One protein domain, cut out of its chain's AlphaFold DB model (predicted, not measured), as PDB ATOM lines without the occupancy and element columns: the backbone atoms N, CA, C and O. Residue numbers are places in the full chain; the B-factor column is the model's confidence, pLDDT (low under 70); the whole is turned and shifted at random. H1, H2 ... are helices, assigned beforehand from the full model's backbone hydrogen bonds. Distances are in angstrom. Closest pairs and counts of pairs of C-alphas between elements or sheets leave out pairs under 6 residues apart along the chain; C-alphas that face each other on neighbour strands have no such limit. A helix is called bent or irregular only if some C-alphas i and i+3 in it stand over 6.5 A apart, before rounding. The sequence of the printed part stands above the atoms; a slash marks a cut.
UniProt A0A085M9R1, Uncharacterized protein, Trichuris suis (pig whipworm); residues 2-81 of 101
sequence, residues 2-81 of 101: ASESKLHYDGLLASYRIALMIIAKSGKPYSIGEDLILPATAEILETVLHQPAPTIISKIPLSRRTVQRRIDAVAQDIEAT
ATOM      1  N   ALA A   2     332.217 305.592 318.922       61.38
ATOM      2  CA  ALA A   2     331.003 304.914 318.413       61.38
ATOM      3  C   ALA A   2     329.667 305.639 318.705       61.38
ATOM      4  O   ALA A   2     328.733 305.570 317.913       61.38
ATOM      5  N   SER A   3     329.571 306.351 319.834       68.00
ATOM      6  CA  SER A   3     328.370 307.128 320.189       68.00
ATOM      7  C   SER A   3     328.171 308.341 319.267       68.00
ATOM      8  O   SER A   3     327.066 308.627 318.819       68.00
ATOM      9  N   GLU A   4     329.263 309.015 318.910       71.38
ATOM     10  CA  GLU A   4     329.235 310.246 318.117       71.38
ATOM     11  C   GLU A   4     328.963 309.988 316.629       71.38
ATOM     12  O   GLU A   4     328.229 310.744 315.991       71.38
ATOM     13  N   SER A   5     329.481 308.878 316.087       78.81
ATOM     14  CA  SER A   5     329.168 308.439 314.722       78.81
ATOM     15  C   SER A   5     327.702 308.025 314.575       78.81
ATOM     16  O   SER A   5     327.071 308.355 313.571       78.81
ATOM     17  N   LYS A   6     327.137 307.365 315.596       87.19
ATOM     18  CA  LYS A   6     325.717 307.005 315.626       87.19
ATOM     19  C   LYS A   6     324.825 308.250 315.638       87.19
ATOM     20  O   LYS A   6     323.924 308.357 314.816       87.19
ATOM     21  N   LEU A   7     325.134 309.225 316.495       86.12
ATOM     22  CA  LEU A   7     324.376 310.477 316.604       86.12
ATOM     23  C   LEU A   7     324.398 311.282 315.293       86.12
ATOM     24  O   LEU A   7     323.390 311.861 314.893       86.12
ATOM     25  N   HIS A   8     325.530 311.281 314.582       89.00
ATOM     26  CA  HIS A   8     325.627 311.903 313.263       89.00
ATOM     27  C   HIS A   8     324.731 311.216 312.221       89.00
ATOM     28  O   HIS A   8     324.004 311.892 311.492       89.00
ATOM     29  N   TYR A   9     324.749 309.881 312.169       91.88
ATOM     30  CA  TYR A   9     323.878 309.115 311.279       91.88
ATOM     31  C   TYR A   9     322.393 309.345 311.593       91.88
ATOM     32  O   TYR A   9     321.606 309.634 310.689       91.88
ATOM     33  N   ASP A  10     322.023 309.297 312.873       93.81
ATOM     34  CA  ASP A  10     320.648 309.514 313.326       93.81
ATOM     35  C   ASP A  10     320.157 310.928 312.966       93.81
ATOM     36  O   ASP A  10     319.031 311.094 312.493       93.81
ATOM     37  N   GLY A  11     321.019 311.945 313.085       92.62
ATOM     38  CA  GLY A  11     320.714 313.315 312.666       92.62
ATOM     39  C   GLY A  11     320.501 313.461 311.152       92.62
ATOM     40  O   GLY A  11     319.563 314.135 310.708       92.62
ATOM     41  N   LEU A  12     321.302 312.765 310.336       91.44
ATOM     42  CA  LEU A  12     321.105 312.715 308.883       91.44
ATOM     43  C   LEU A  12     319.797 312.017 308.501       91.44
ATOM     44  O   LEU A  12     319.101 312.495 307.598       91.44
ATOM     45  N   LEU A  13     319.458 310.916 309.171       92.19
ATOM     46  CA  LEU A  13     318.207 310.193 308.961       92.19
ATOM     47  C   LEU A  13     316.997 311.052 309.353       92.19
ATOM     48  O   LEU A  13     316.022 311.123 308.600       92.19
ATOM     49  N   ALA A  14     317.073 311.743 310.493       93.44
ATOM     50  CA  ALA A  14     316.042 312.677 310.937       93.44
ATOM     51  C   ALA A  14     315.822 313.795 309.907       93.44
ATOM     52  O   ALA A  14     314.685 314.042 309.505       93.44
ATOM     53  N   SER A  15     316.903 314.394 309.398       91.81
ATOM     54  CA  SER A  15     316.836 315.420 308.351       91.81
ATOM     55  C   SER A  15     316.124 314.926 307.080       91.81
ATOM     56  O   SER A  15     315.253 315.625 306.564       91.81
ATOM     57  N   TYR A  16     316.402 313.700 306.611       90.19
ATOM     58  CA  TYR A  16     315.707 313.121 305.446       90.19
ATOM     59  C   TYR A  16     314.206 312.976 305.693       90.19
ATOM     60  O   TYR A  16     313.392 313.383 304.865       90.19
ATOM     61  N   ARG A  17     313.831 312.412 306.845       91.12
ATOM     62  CA  ARG A  17     312.425 312.189 307.200       91.12
ATOM     63  C   ARG A  17     311.661 313.503 307.320       91.12
ATOM     64  O   ARG A  17     310.555 313.609 306.797       91.12
ATOM     65  N   ILE A  18     312.260 314.509 307.953       91.25
ATOM     66  CA  ILE A  18     311.653 315.833 308.107       91.25
ATOM     67  C   ILE A  18     311.491 316.514 306.743       91.25
ATOM     68  O   ILE A  18     310.403 317.001 306.449       91.25
ATOM     69  N   ALA A  19     312.513 316.491 305.878       88.81
ATOM     70  CA  ALA A  19     312.417 317.047 304.527       88.81
ATOM     71  C   ALA A  19     311.250 316.428 303.736       88.81
ATOM     72  O   ALA A  19     310.430 317.151 303.175       88.81
ATOM     73  N   LEU A  20     311.100 315.099 303.778       87.44
ATOM     74  CA  LEU A  20     309.969 314.407 303.151       87.44
ATOM     75  C   LEU A  20     308.615 314.847 303.736       87.44
ATOM     76  O   LEU A  20     307.663 315.063 302.987       87.44
ATOM     77  N   MET A  21     308.513 315.024 305.057       88.56
ATOM     78  CA  MET A  21     307.278 315.494 305.703       88.56
ATOM     79  C   MET A  21     306.902 316.929 305.306       88.56
ATOM     80  O   MET A  21     305.720 317.213 305.088       88.56
ATOM     81  N   ILE A  22     307.883 317.827 305.180       85.88
ATOM     82  CA  ILE A  22     307.661 319.224 304.774       85.88
ATOM     83  C   ILE A  22     306.960 319.283 303.410       85.88
ATOM     84  O   ILE A  22     306.107 320.134 303.192       85.88
ATOM     85  N   ILE A  23     307.252 318.347 302.507       80.75
ATOM     86  CA  ILE A  23     306.862 318.482 301.099       80.75
ATOM     87  C   ILE A  23     305.755 317.516 300.740       80.75
ATOM     88  O   ILE A  23     304.678 317.950 300.350       80.75
ATOM     89  N   ALA A  24     305.994 316.219 300.927       77.38
ATOM     90  CA  ALA A  24     305.047 315.190 300.524       77.38
ATOM     91  C   ALA A  24     303.788 315.201 301.398       77.38
ATOM     92  O   ALA A  24     302.708 314.880 300.917       77.38
ATOM     93  N   LYS A  25     303.916 315.567 302.684       77.81
ATOM     94  CA  LYS A  25     302.773 315.574 303.610       77.81
ATOM     95  C   LYS A  25     302.133 316.943 303.800       77.81
ATOM     96  O   LYS A  25     300.936 316.998 304.043       77.81
ATOM     97  N   SER A  26     302.911 318.027 303.762       81.50
ATOM     98  CA  SER A  26     302.416 319.352 304.173       81.50
ATOM     99  C   SER A  26     302.568 320.466 303.135       81.50
ATOM    100  O   SER A  26     302.009 321.543 303.349       81.50
ATOM    101  N   GLY A  27     303.275 320.230 302.020       80.75
ATOM    102  CA  GLY A  27     303.452 321.210 300.942       80.75
ATOM    103  C   GLY A  27     304.052 322.548 301.395       80.75
ATOM    104  O   GLY A  27     303.732 323.594 300.834       80.75
ATOM    105  N   LYS A  28     304.859 322.550 302.461       86.06
ATOM    106  CA  LYS A  28     305.404 323.763 303.079       86.06
ATOM    107  C   LYS A  28     306.698 324.227 302.396       86.06
ATOM    108  O   LYS A  28     307.407 323.416 301.795       86.06
ATOM    109  N   PRO A  29     307.050 325.523 302.516       85.69
ATOM    110  CA  PRO A  29     308.317 326.036 302.009       85.69
ATOM    111  C   PRO A  29     309.515 325.351 302.669       85.69
ATOM    112  O   PRO A  29     309.496 325.064 303.865       85.69
ATOM    113  N   TYR A  30     310.608 325.196 301.922       84.50
ATOM    114  CA  TYR A  30     311.839 324.568 302.421       84.50
ATOM    115  C   TYR A  30     312.495 325.323 303.588       84.50
ATOM    116  O   TYR A  30     313.333 324.753 304.278       84.50
ATOM    117  N   SER A  31     312.139 326.594 303.804       88.12
ATOM    118  CA  SER A  31     312.671 327.393 304.914       88.12
ATOM    119  C   SER A  31     312.075 327.009 306.268       88.12
ATOM    120  O   SER A  31     312.690 327.291 307.285       88.12
ATOM    121  N   ILE A  32     310.949 326.280 306.309       91.06
ATOM    122  CA  ILE A  32     310.297 325.917 307.578       91.06
ATOM    123  C   ILE A  32     311.191 325.072 308.499       91.06
ATOM    124  O   ILE A  32     311.013 325.083 309.717       91.06
ATOM    125  N   GLY A  33     312.168 324.362 307.921       89.56
ATOM    126  CA  GLY A  33     313.211 323.664 308.665       89.56
ATOM    127  C   GLY A  33     314.010 324.615 309.558       89.56
ATOM    128  O   GLY A  33     314.090 324.389 310.763       89.56
ATOM    129  N   GLU A  34     314.543 325.692 308.979       91.06
ATOM    130  CA  GLU A  34     315.322 326.720 309.688       91.06
ATOM    131  C   GLU A  34     314.442 327.651 310.520       91.06
ATOM    132  O   GLU A  34     314.777 327.932 311.667       91.06
ATOM    133  N   ASP A  35     313.314 328.092 309.964       92.69
ATOM    134  CA  ASP A  35     312.495 329.156 310.549       92.69
ATOM    135  C   ASP A  35     311.697 328.687 311.776       92.69
ATOM    136  O   ASP A  35     311.337 329.500 312.626       92.69
ATOM    137  N   LEU A  36     311.378 327.388 311.863       92.94
ATOM    138  CA  LEU A  36     310.458 326.871 312.881       92.94
ATOM    139  C   LEU A  36     310.894 325.545 313.499       92.94
ATOM    140  O   LEU A  36     310.899 325.420 314.721       92.94
ATOM    141  N   ILE A  37     311.251 324.542 312.690       93.75
ATOM    142  CA  ILE A  37     311.510 323.192 313.216       93.75
ATOM    143  C   ILE A  37     312.768 323.167 314.086       93.75
ATOM    144  O   ILE A  37     312.737 322.584 315.171       93.75
ATOM    145  N   LEU A  38     313.862 323.795 313.644       93.88
ATOM    146  CA  LEU A  38     315.087 323.879 314.439       93.88
ATOM    147  C   LEU A  38     314.877 324.657 315.755       93.88
ATOM    148  O   LEU A  38     315.205 324.088 316.798       93.88
ATOM    149  N   PRO A  39     314.270 325.866 315.766       94.75
ATOM    150  CA  PRO A  39     313.918 326.561 317.006       94.75
ATOM    151  C   PRO A  39     313.018 325.746 317.941       94.75
ATOM    152  O   PRO A  39     313.313 325.625 319.125       94.75
ATOM    153  N   ALA A  40     311.958 325.119 317.420       95.06
ATOM    154  CA  ALA A  40     311.048 324.316 318.236       95.06
ATOM    155  C   ALA A  40     311.745 323.083 318.834       95.06
ATOM    156  O   ALA A  40     311.479 322.696 319.970       95.06
ATOM    157  N   THR A  41     312.665 322.476 318.084       94.44
ATOM    158  CA  THR A  41     313.480 321.365 318.586       94.44
ATOM    159  C   THR A  41     314.434 321.842 319.683       94.44
ATOM    160  O   THR A  41     314.611 321.125 320.664       94.44
ATOM    161  N   ALA A  42     315.011 323.043 319.554       95.06
ATOM    162  CA  ALA A  42     315.855 323.644 320.589       95.06
ATOM    163  C   ALA A  42     315.084 323.825 321.895       95.06
ATOM    164  O   ALA A  42     315.520 323.334 322.933       95.06
ATOM    165  N   GLU A  43     313.901 324.434 321.804       97.12
ATOM    166  CA  GLU A  43     313.035 324.693 322.950       97.12
ATOM    167  C   GLU A  43     312.711 323.395 323.699       97.12
ATOM    168  O   GLU A  43     312.869 323.321 324.913       97.12
ATOM    169  N   ILE A  44     312.323 322.330 322.987       96.94
ATOM    170  CA  ILE A  44     312.007 321.029 323.600       96.94
ATOM    171  C   ILE A  44     313.244 320.416 324.270       96.94
ATOM    172  O   ILE A  44     313.149 319.890 325.382       96.94
ATOM    173  N   LEU A  45     314.403 320.467 323.608       95.19
ATOM    174  CA  LEU A  45     315.648 319.920 324.152       95.19
ATOM    175  C   LEU A  45     316.053 320.628 325.448       95.19
ATOM    176  O   LEU A  45     316.430 319.957 326.406       95.19
ATOM    177  N   GLU A  46     315.934 321.952 325.502       96.12
ATOM    178  CA  GLU A  46     316.354 322.753 326.654       96.12
ATOM    179  C   GLU A  46     315.329 322.720 327.797       96.12
ATOM    180  O   GLU A  46     315.701 322.540 328.961       96.12
ATOM    181  N   THR A  47     314.036 322.832 327.482       96.75
ATOM    182  CA  THR A  47     312.974 322.947 328.495       96.75
ATOM    183  C   THR A  47     312.462 321.612 329.014       96.75
ATOM    184  O   THR A  47     312.235 321.487 330.213       96.75
ATOM    185  N   VAL A  48     312.268 320.617 328.142       96.62
ATOM    186  CA  VAL A  48     311.662 319.326 328.514       96.62
ATOM    187  C   VAL A  48     312.734 318.304 328.857       96.62
ATOM    188  O   VAL A  48     312.583 317.533 329.802       96.62
ATOM    189  N   LEU A  49     313.809 318.269 328.068       93.88
ATOM    190  CA  LEU A  49     314.849 317.246 328.192       93.88
ATOM    191  C   LEU A  49     316.082 317.732 328.957       93.88
ATOM    192  O   LEU A  49     316.912 316.904 329.331       93.88
ATOM    193  N   HIS A  50     316.201 319.040 329.204       93.12
ATOM    194  CA  HIS A  50     317.349 319.667 329.865       93.12
ATOM    195  C   HIS A  50     318.695 319.257 329.241       93.12
ATOM    196  O   HIS A  50     319.689 319.025 329.931       93.12
ATOM    197  N   GLN A  51     318.716 319.144 327.913       91.56
ATOM    198  CA  GLN A  51     319.879 318.776 327.114       91.56
ATOM    199  C   GLN A  51     320.404 319.977 326.321       91.56
ATOM    200  O   GLN A  51     319.623 320.827 325.893       91.56
ATOM    201  N   PRO A  52     321.722 320.041 326.055       90.38
ATOM    202  CA  PRO A  52     322.295 321.111 325.249       90.38
ATOM    203  C   PRO A  52     321.830 320.995 323.790       90.38
ATOM    204  O   PRO A  52     322.295 320.129 323.040       90.38
ATOM    205  N   ALA A  53     320.948 321.905 323.368       91.31
ATOM    206  CA  ALA A  53     320.417 321.937 322.010       91.31
ATOM    207  C   ALA A  53     321.480 322.088 320.903       91.31
ATOM    208  O   ALA A  53     321.383 321.353 319.914       91.31
ATOM    209  N   PRO A  54     322.527 322.937 321.029       90.00
ATOM    210  CA  PRO A  54     323.484 323.165 319.939       90.00
ATOM    211  C   PRO A  54     324.171 321.882 319.446       90.00
ATOM    212  O   PRO A  54     324.395 321.692 318.245       90.00
ATOM    213  N   THR A  55     324.459 320.962 320.368       86.94
ATOM    214  CA  THR A  55     325.146 319.699 320.076       86.94
ATOM    215  C   THR A  55     324.293 318.766 319.221       86.94
ATOM    216  O   THR A  55     324.829 318.070 318.363       86.94
ATOM    217  N   ILE A  56     322.975 318.763 319.430       87.12
ATOM    218  CA  ILE A  56     322.035 317.882 318.725       87.12
ATOM    219  C   ILE A  56     321.553 318.546 317.433       87.12
ATOM    220  O   ILE A  56     321.584 317.925 316.371       87.12
ATOM    221  N   ILE A  57     321.186 319.828 317.490       92.06
ATOM    222  CA  ILE A  57     320.694 320.596 316.338       92.06
ATOM    223  C   ILE A  57     321.720 320.647 315.212       92.06
ATOM    224  O   ILE A  57     321.368 320.448 314.051       92.06
ATOM    225  N   SER A  58     323.002 320.825 315.538       90.94
ATOM    226  CA  SER A  58     324.074 320.843 314.533       90.94
ATOM    227  C   SER A  58     324.200 319.537 313.737       90.94
ATOM    228  O   SER A  58     324.774 319.534 312.647       90.94
ATOM    229  N   LYS A  59     323.654 318.420 314.240       91.56
ATOM    230  CA  LYS A  59     323.648 317.124 313.546       91.56
ATOM    231  C   LYS A  59     322.441 316.938 312.628       91.56
ATOM    232  O   LYS A  59     322.428 315.981 311.859       91.56
ATOM    233  N   ILE A  60     321.454 317.835 312.675       92.44
ATOM    234  CA  ILE A  60     320.218 317.761 311.891       92.44
ATOM    235  C   ILE A  60     320.247 318.874 310.832       92.44
ATOM    236  O   ILE A  60     319.723 319.966 311.050       92.44
ATOM    237  N   PRO A  61     320.869 318.645 309.661       90.88
ATOM    238  CA  PRO A  61     321.000 319.694 308.664       90.88
ATOM    239  C   PRO A  61     319.647 319.920 307.977       90.88
ATOM    240  O   PRO A  61     319.213 319.118 307.153       90.88
ATOM    241  N   LEU A  62     318.967 321.011 308.327       92.31
ATOM    242  CA  LEU A  62     317.647 321.379 307.792       92.31
ATOM    243  C   LEU A  62     317.646 322.720 307.064       92.31
ATOM    244  O   LEU A  62     316.584 323.306 306.865       92.31
ATOM    245  N   SER A  63     318.819 323.184 306.624       89.25
ATOM    246  CA  SER A  63     318.880 324.427 305.864       89.25
ATOM    247  C   SER A  63     318.034 324.377 304.607       89.25
ATOM    248  O   SER A  63     317.942 323.311 303.993       89.25
ATOM    249  N   ARG A  64     317.476 325.514 304.168       87.56
ATOM    250  CA  ARG A  64     316.691 325.584 302.920       87.56
ATOM    251  C   ARG A  64     317.396 324.854 301.773       87.56
ATOM    252  O   ARG A  64     316.783 324.056 301.070       87.56
ATOM    253  N   ARG A  65     318.706 325.086 301.619       88.12
ATOM    254  CA  ARG A  65     319.541 324.433 300.596       88.12
ATOM    255  C   ARG A  65     319.684 322.926 300.831       88.12
ATOM    256  O   ARG A  65     319.701 322.167 299.866       88.12
ATOM    257  N   THR A  66     319.823 322.486 302.081       87.81
ATOM    258  CA  THR A  66     319.924 321.053 302.404       87.81
ATOM    259  C   THR A  66     318.618 320.333 302.115       87.81
ATOM    260  O   THR A  66     318.640 319.280 301.482       87.81
ATOM    261  N   VAL A  67     317.497 320.904 302.561       86.19
ATOM    262  CA  VAL A  67     316.163 320.368 302.299       86.19
ATOM    263  C   VAL A  67     315.958 320.281 300.792       86.19
ATOM    264  O   VAL A  67     315.684 319.190 300.312       86.19
ATOM    265  N   GLN A  68     316.231 321.355 300.044       87.62
ATOM    266  CA  GLN A  68     316.146 321.353 298.582       87.62
ATOM    267  C   GLN A  68     316.965 320.223 297.937       87.62
ATOM    268  O   GLN A  68     316.410 319.376 297.245       87.62
ATOM    269  N   ARG A  69     318.267 320.139 298.241       88.12
ATOM    270  CA  ARG A  69     319.153 319.108 297.675       88.12
ATOM    271  C   ARG A  69     318.684 317.681 297.946       88.12
ATOM    272  O   ARG A  69     318.869 316.814 297.100       88.12
ATOM    273  N   ARG A  70     318.126 317.413 299.129       84.50
ATOM    274  CA  ARG A  70     317.626 316.074 299.477       84.50
ATOM    275  C   ARG A  70     316.414 315.688 298.641       84.50
ATOM    276  O   ARG A  70     316.275 314.520 298.304       84.50
ATOM    277  N   ILE A  71     315.569 316.654 298.297       82.38
ATOM    278  CA  ILE A  71     314.426 316.431 297.407       82.38
ATOM    279  C   ILE A  71     314.922 316.131 296.012       82.38
ATOM    280  O   ILE A  71     314.494 315.142 295.437       82.38
ATOM    281  N   ASP A  72     315.833 316.958 295.501       87.00
ATOM    282  CA  ASP A  72     316.373 316.795 294.157       87.00
ATOM    283  C   ASP A  72     317.024 315.413 294.019       87.00
ATOM    284  O   ASP A  72     316.795 314.720 293.035       87.00
ATOM    285  N   ALA A  73     317.755 314.966 295.046       86.44
ATOM    286  CA  ALA A  73     318.342 313.631 295.088       86.44
ATOM    287  C   ALA A  73     317.285 312.512 295.070       86.44
ATOM    288  O   ALA A  73     317.431 311.553 294.319       86.44
ATOM    289  N   VAL A  74     316.211 312.626 295.861       83.12
ATOM    290  CA  VAL A  74     315.117 311.634 295.856       83.12
ATOM    291  C   VAL A  74     314.365 311.650 294.523       83.12
ATOM    292  O   VAL A  74     314.030 310.594 294.000       83.12
ATOM    293  N   ALA A  75     314.121 312.827 293.949       87.06
ATOM    294  CA  ALA A  75     313.477 312.963 292.648       87.06
ATOM    295  C   ALA A  75     314.321 312.316 291.543       87.06
ATOM    296  O   ALA A  75     313.788 311.548 290.750       87.06
ATOM    297  N   GLN A  76     315.636 312.559 291.543       92.06
ATOM    298  CA  GLN A  76     316.574 311.935 290.608       92.06
ATOM    299  C   GLN A  76     316.626 310.415 290.764       92.06
ATOM    300  O   GLN A  76     316.651 309.708 289.762       92.06
ATOM    301  N   ASP A  77     316.622 309.899 291.995       90.44
ATOM    302  CA  ASP A  77     316.623 308.456 292.252       90.44
ATOM    303  C   ASP A  77     315.333 307.785 291.748       90.44
ATOM    304  O   ASP A  77     315.379 306.750 291.078       90.44
ATOM    305  N   ILE A  78     314.180 308.420 291.985       89.38
ATOM    306  CA  ILE A  78     312.883 307.970 291.464       89.38
ATOM    307  C   ILE A  78     312.873 308.010 289.933       89.38
ATOM    308  O   ILE A  78     312.457 307.039 289.303       89.38
ATOM    309  N   GLU A  79     313.335 309.105 289.326       93.56
ATOM    310  CA  GLU A  79     313.408 309.262 287.871       93.56
ATOM    311  C   GLU A  79     314.318 308.201 287.244       93.56
ATOM    312  O   GLU A  79     313.924 307.528 286.292       93.56
ATOM    313  N   ALA A  80     315.511 308.000 287.806       94.00
ATOM    314  CA  ALA A  80     316.460 306.993 287.350       94.00
ATOM    315  C   ALA A  80     315.887 305.577 287.482       94.00
ATOM    316  O   ALA A  80     315.986 304.786 286.539       94.00
ATOM    317  N   THR A  81     315.238 305.272 288.607       93.88
ATOM    318  CA  THR A  81     314.575 303.983 288.844       93.88
ATOM    319  C   THR A  81     313.462 303.746 287.829       93.88
ATOM    320  O   THR A  81     313.430 302.705 287.171       93.88
TER     321      THR A  81
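AT A GLANCE: This is residues 2 to 81 of the 101 residues of an uncharacterized protein of Trichuris suis (pig whipworm) (UniProt A0A085M9R1). Two helices, H1 and H2, form a V whose arms come near each other at the end of H1 and the beginning of H2, and the short helix H3 sits toward the open side of the V, packed on H2. The chain then runs back between the two arms through residues 58 to 63 to the corner of the V, where H4 sets off across H1 and sticks out with residues 75 to 81. The printed part has 80 residues with four named helices, in the order H1, H2, H3, H4, and no named strand; its class is all helix. It is only just compact, close to loose, with a radius of gyration of the C-alphas of 13.6 A, and spans 43 by 31 by 18 A.

HOW THE PARTS SIT: H1, residues 2 to 25, and H2, residues 32 to 47, are close but not clearly touching; their closest C-alphas, those of Ile 22 and Ile 32, are 7.7 A apart. They run opposite ways at a steep tilt of 48 degrees. H3, residues 53 to 57, touches H2, the closest C-alphas being those of Ala 42 and Ala 53 at 5.1 A. H3 is close to H1 but not clearly touching it, with the C-alphas of Gly 11 and Ile 56 the closest at 7.7 A. H4, residues 64 to 81, touches H1 about perpendicular, at 78 degrees; H1 touches H4 with residues 15 to 20 alone and H4 touches H1 with residues 67 to 71 alone, and their closest C-alphas are those of Ala 19 and Val 67 at 5.5 A. H2 and H4 touch only at their ends, through residues 32 to 34 and 64 to 67, with the C-alphas of Gly 33 and Arg 64 the closest at 7.0 A; they run opposite ways at a steep tilt of 65 degrees. H3 and H4 are apart. In H1, H3 and H4 every O i to N i+4 pair is within hydrogen-bond range, while in H2 10 of 12 are.

IN THESE COORDINATES: H1 begins with C-alpha 2 at (331.003, 304.914, 318.413) and is 33.6 A long; it is neither bent nor irregular, but only just: C-alphas 22 and 25 are 6.2 A apart. H2 begins with C-alpha 32 at (310.297, 325.917, 307.578) and is 21.3 A long; it is irregular, with C-alphas 35 and 38 7.0 A apart. H3 has five residues. H4 is 25.9 A long and ends with C-alpha 81 at (314.575, 303.983, 288.844).

THE WHOLE: The two C-alphas farthest apart, those of His 50 and Ala 80, are 44.4 A from each other. The printed part has no cut. The link from H2 to H3 is tight, those from H1 to H2 and from H3 to H4 are short, and there is no long link. The mean pLDDT of the printed part is 88.9, with residues 2 to 3 under 70.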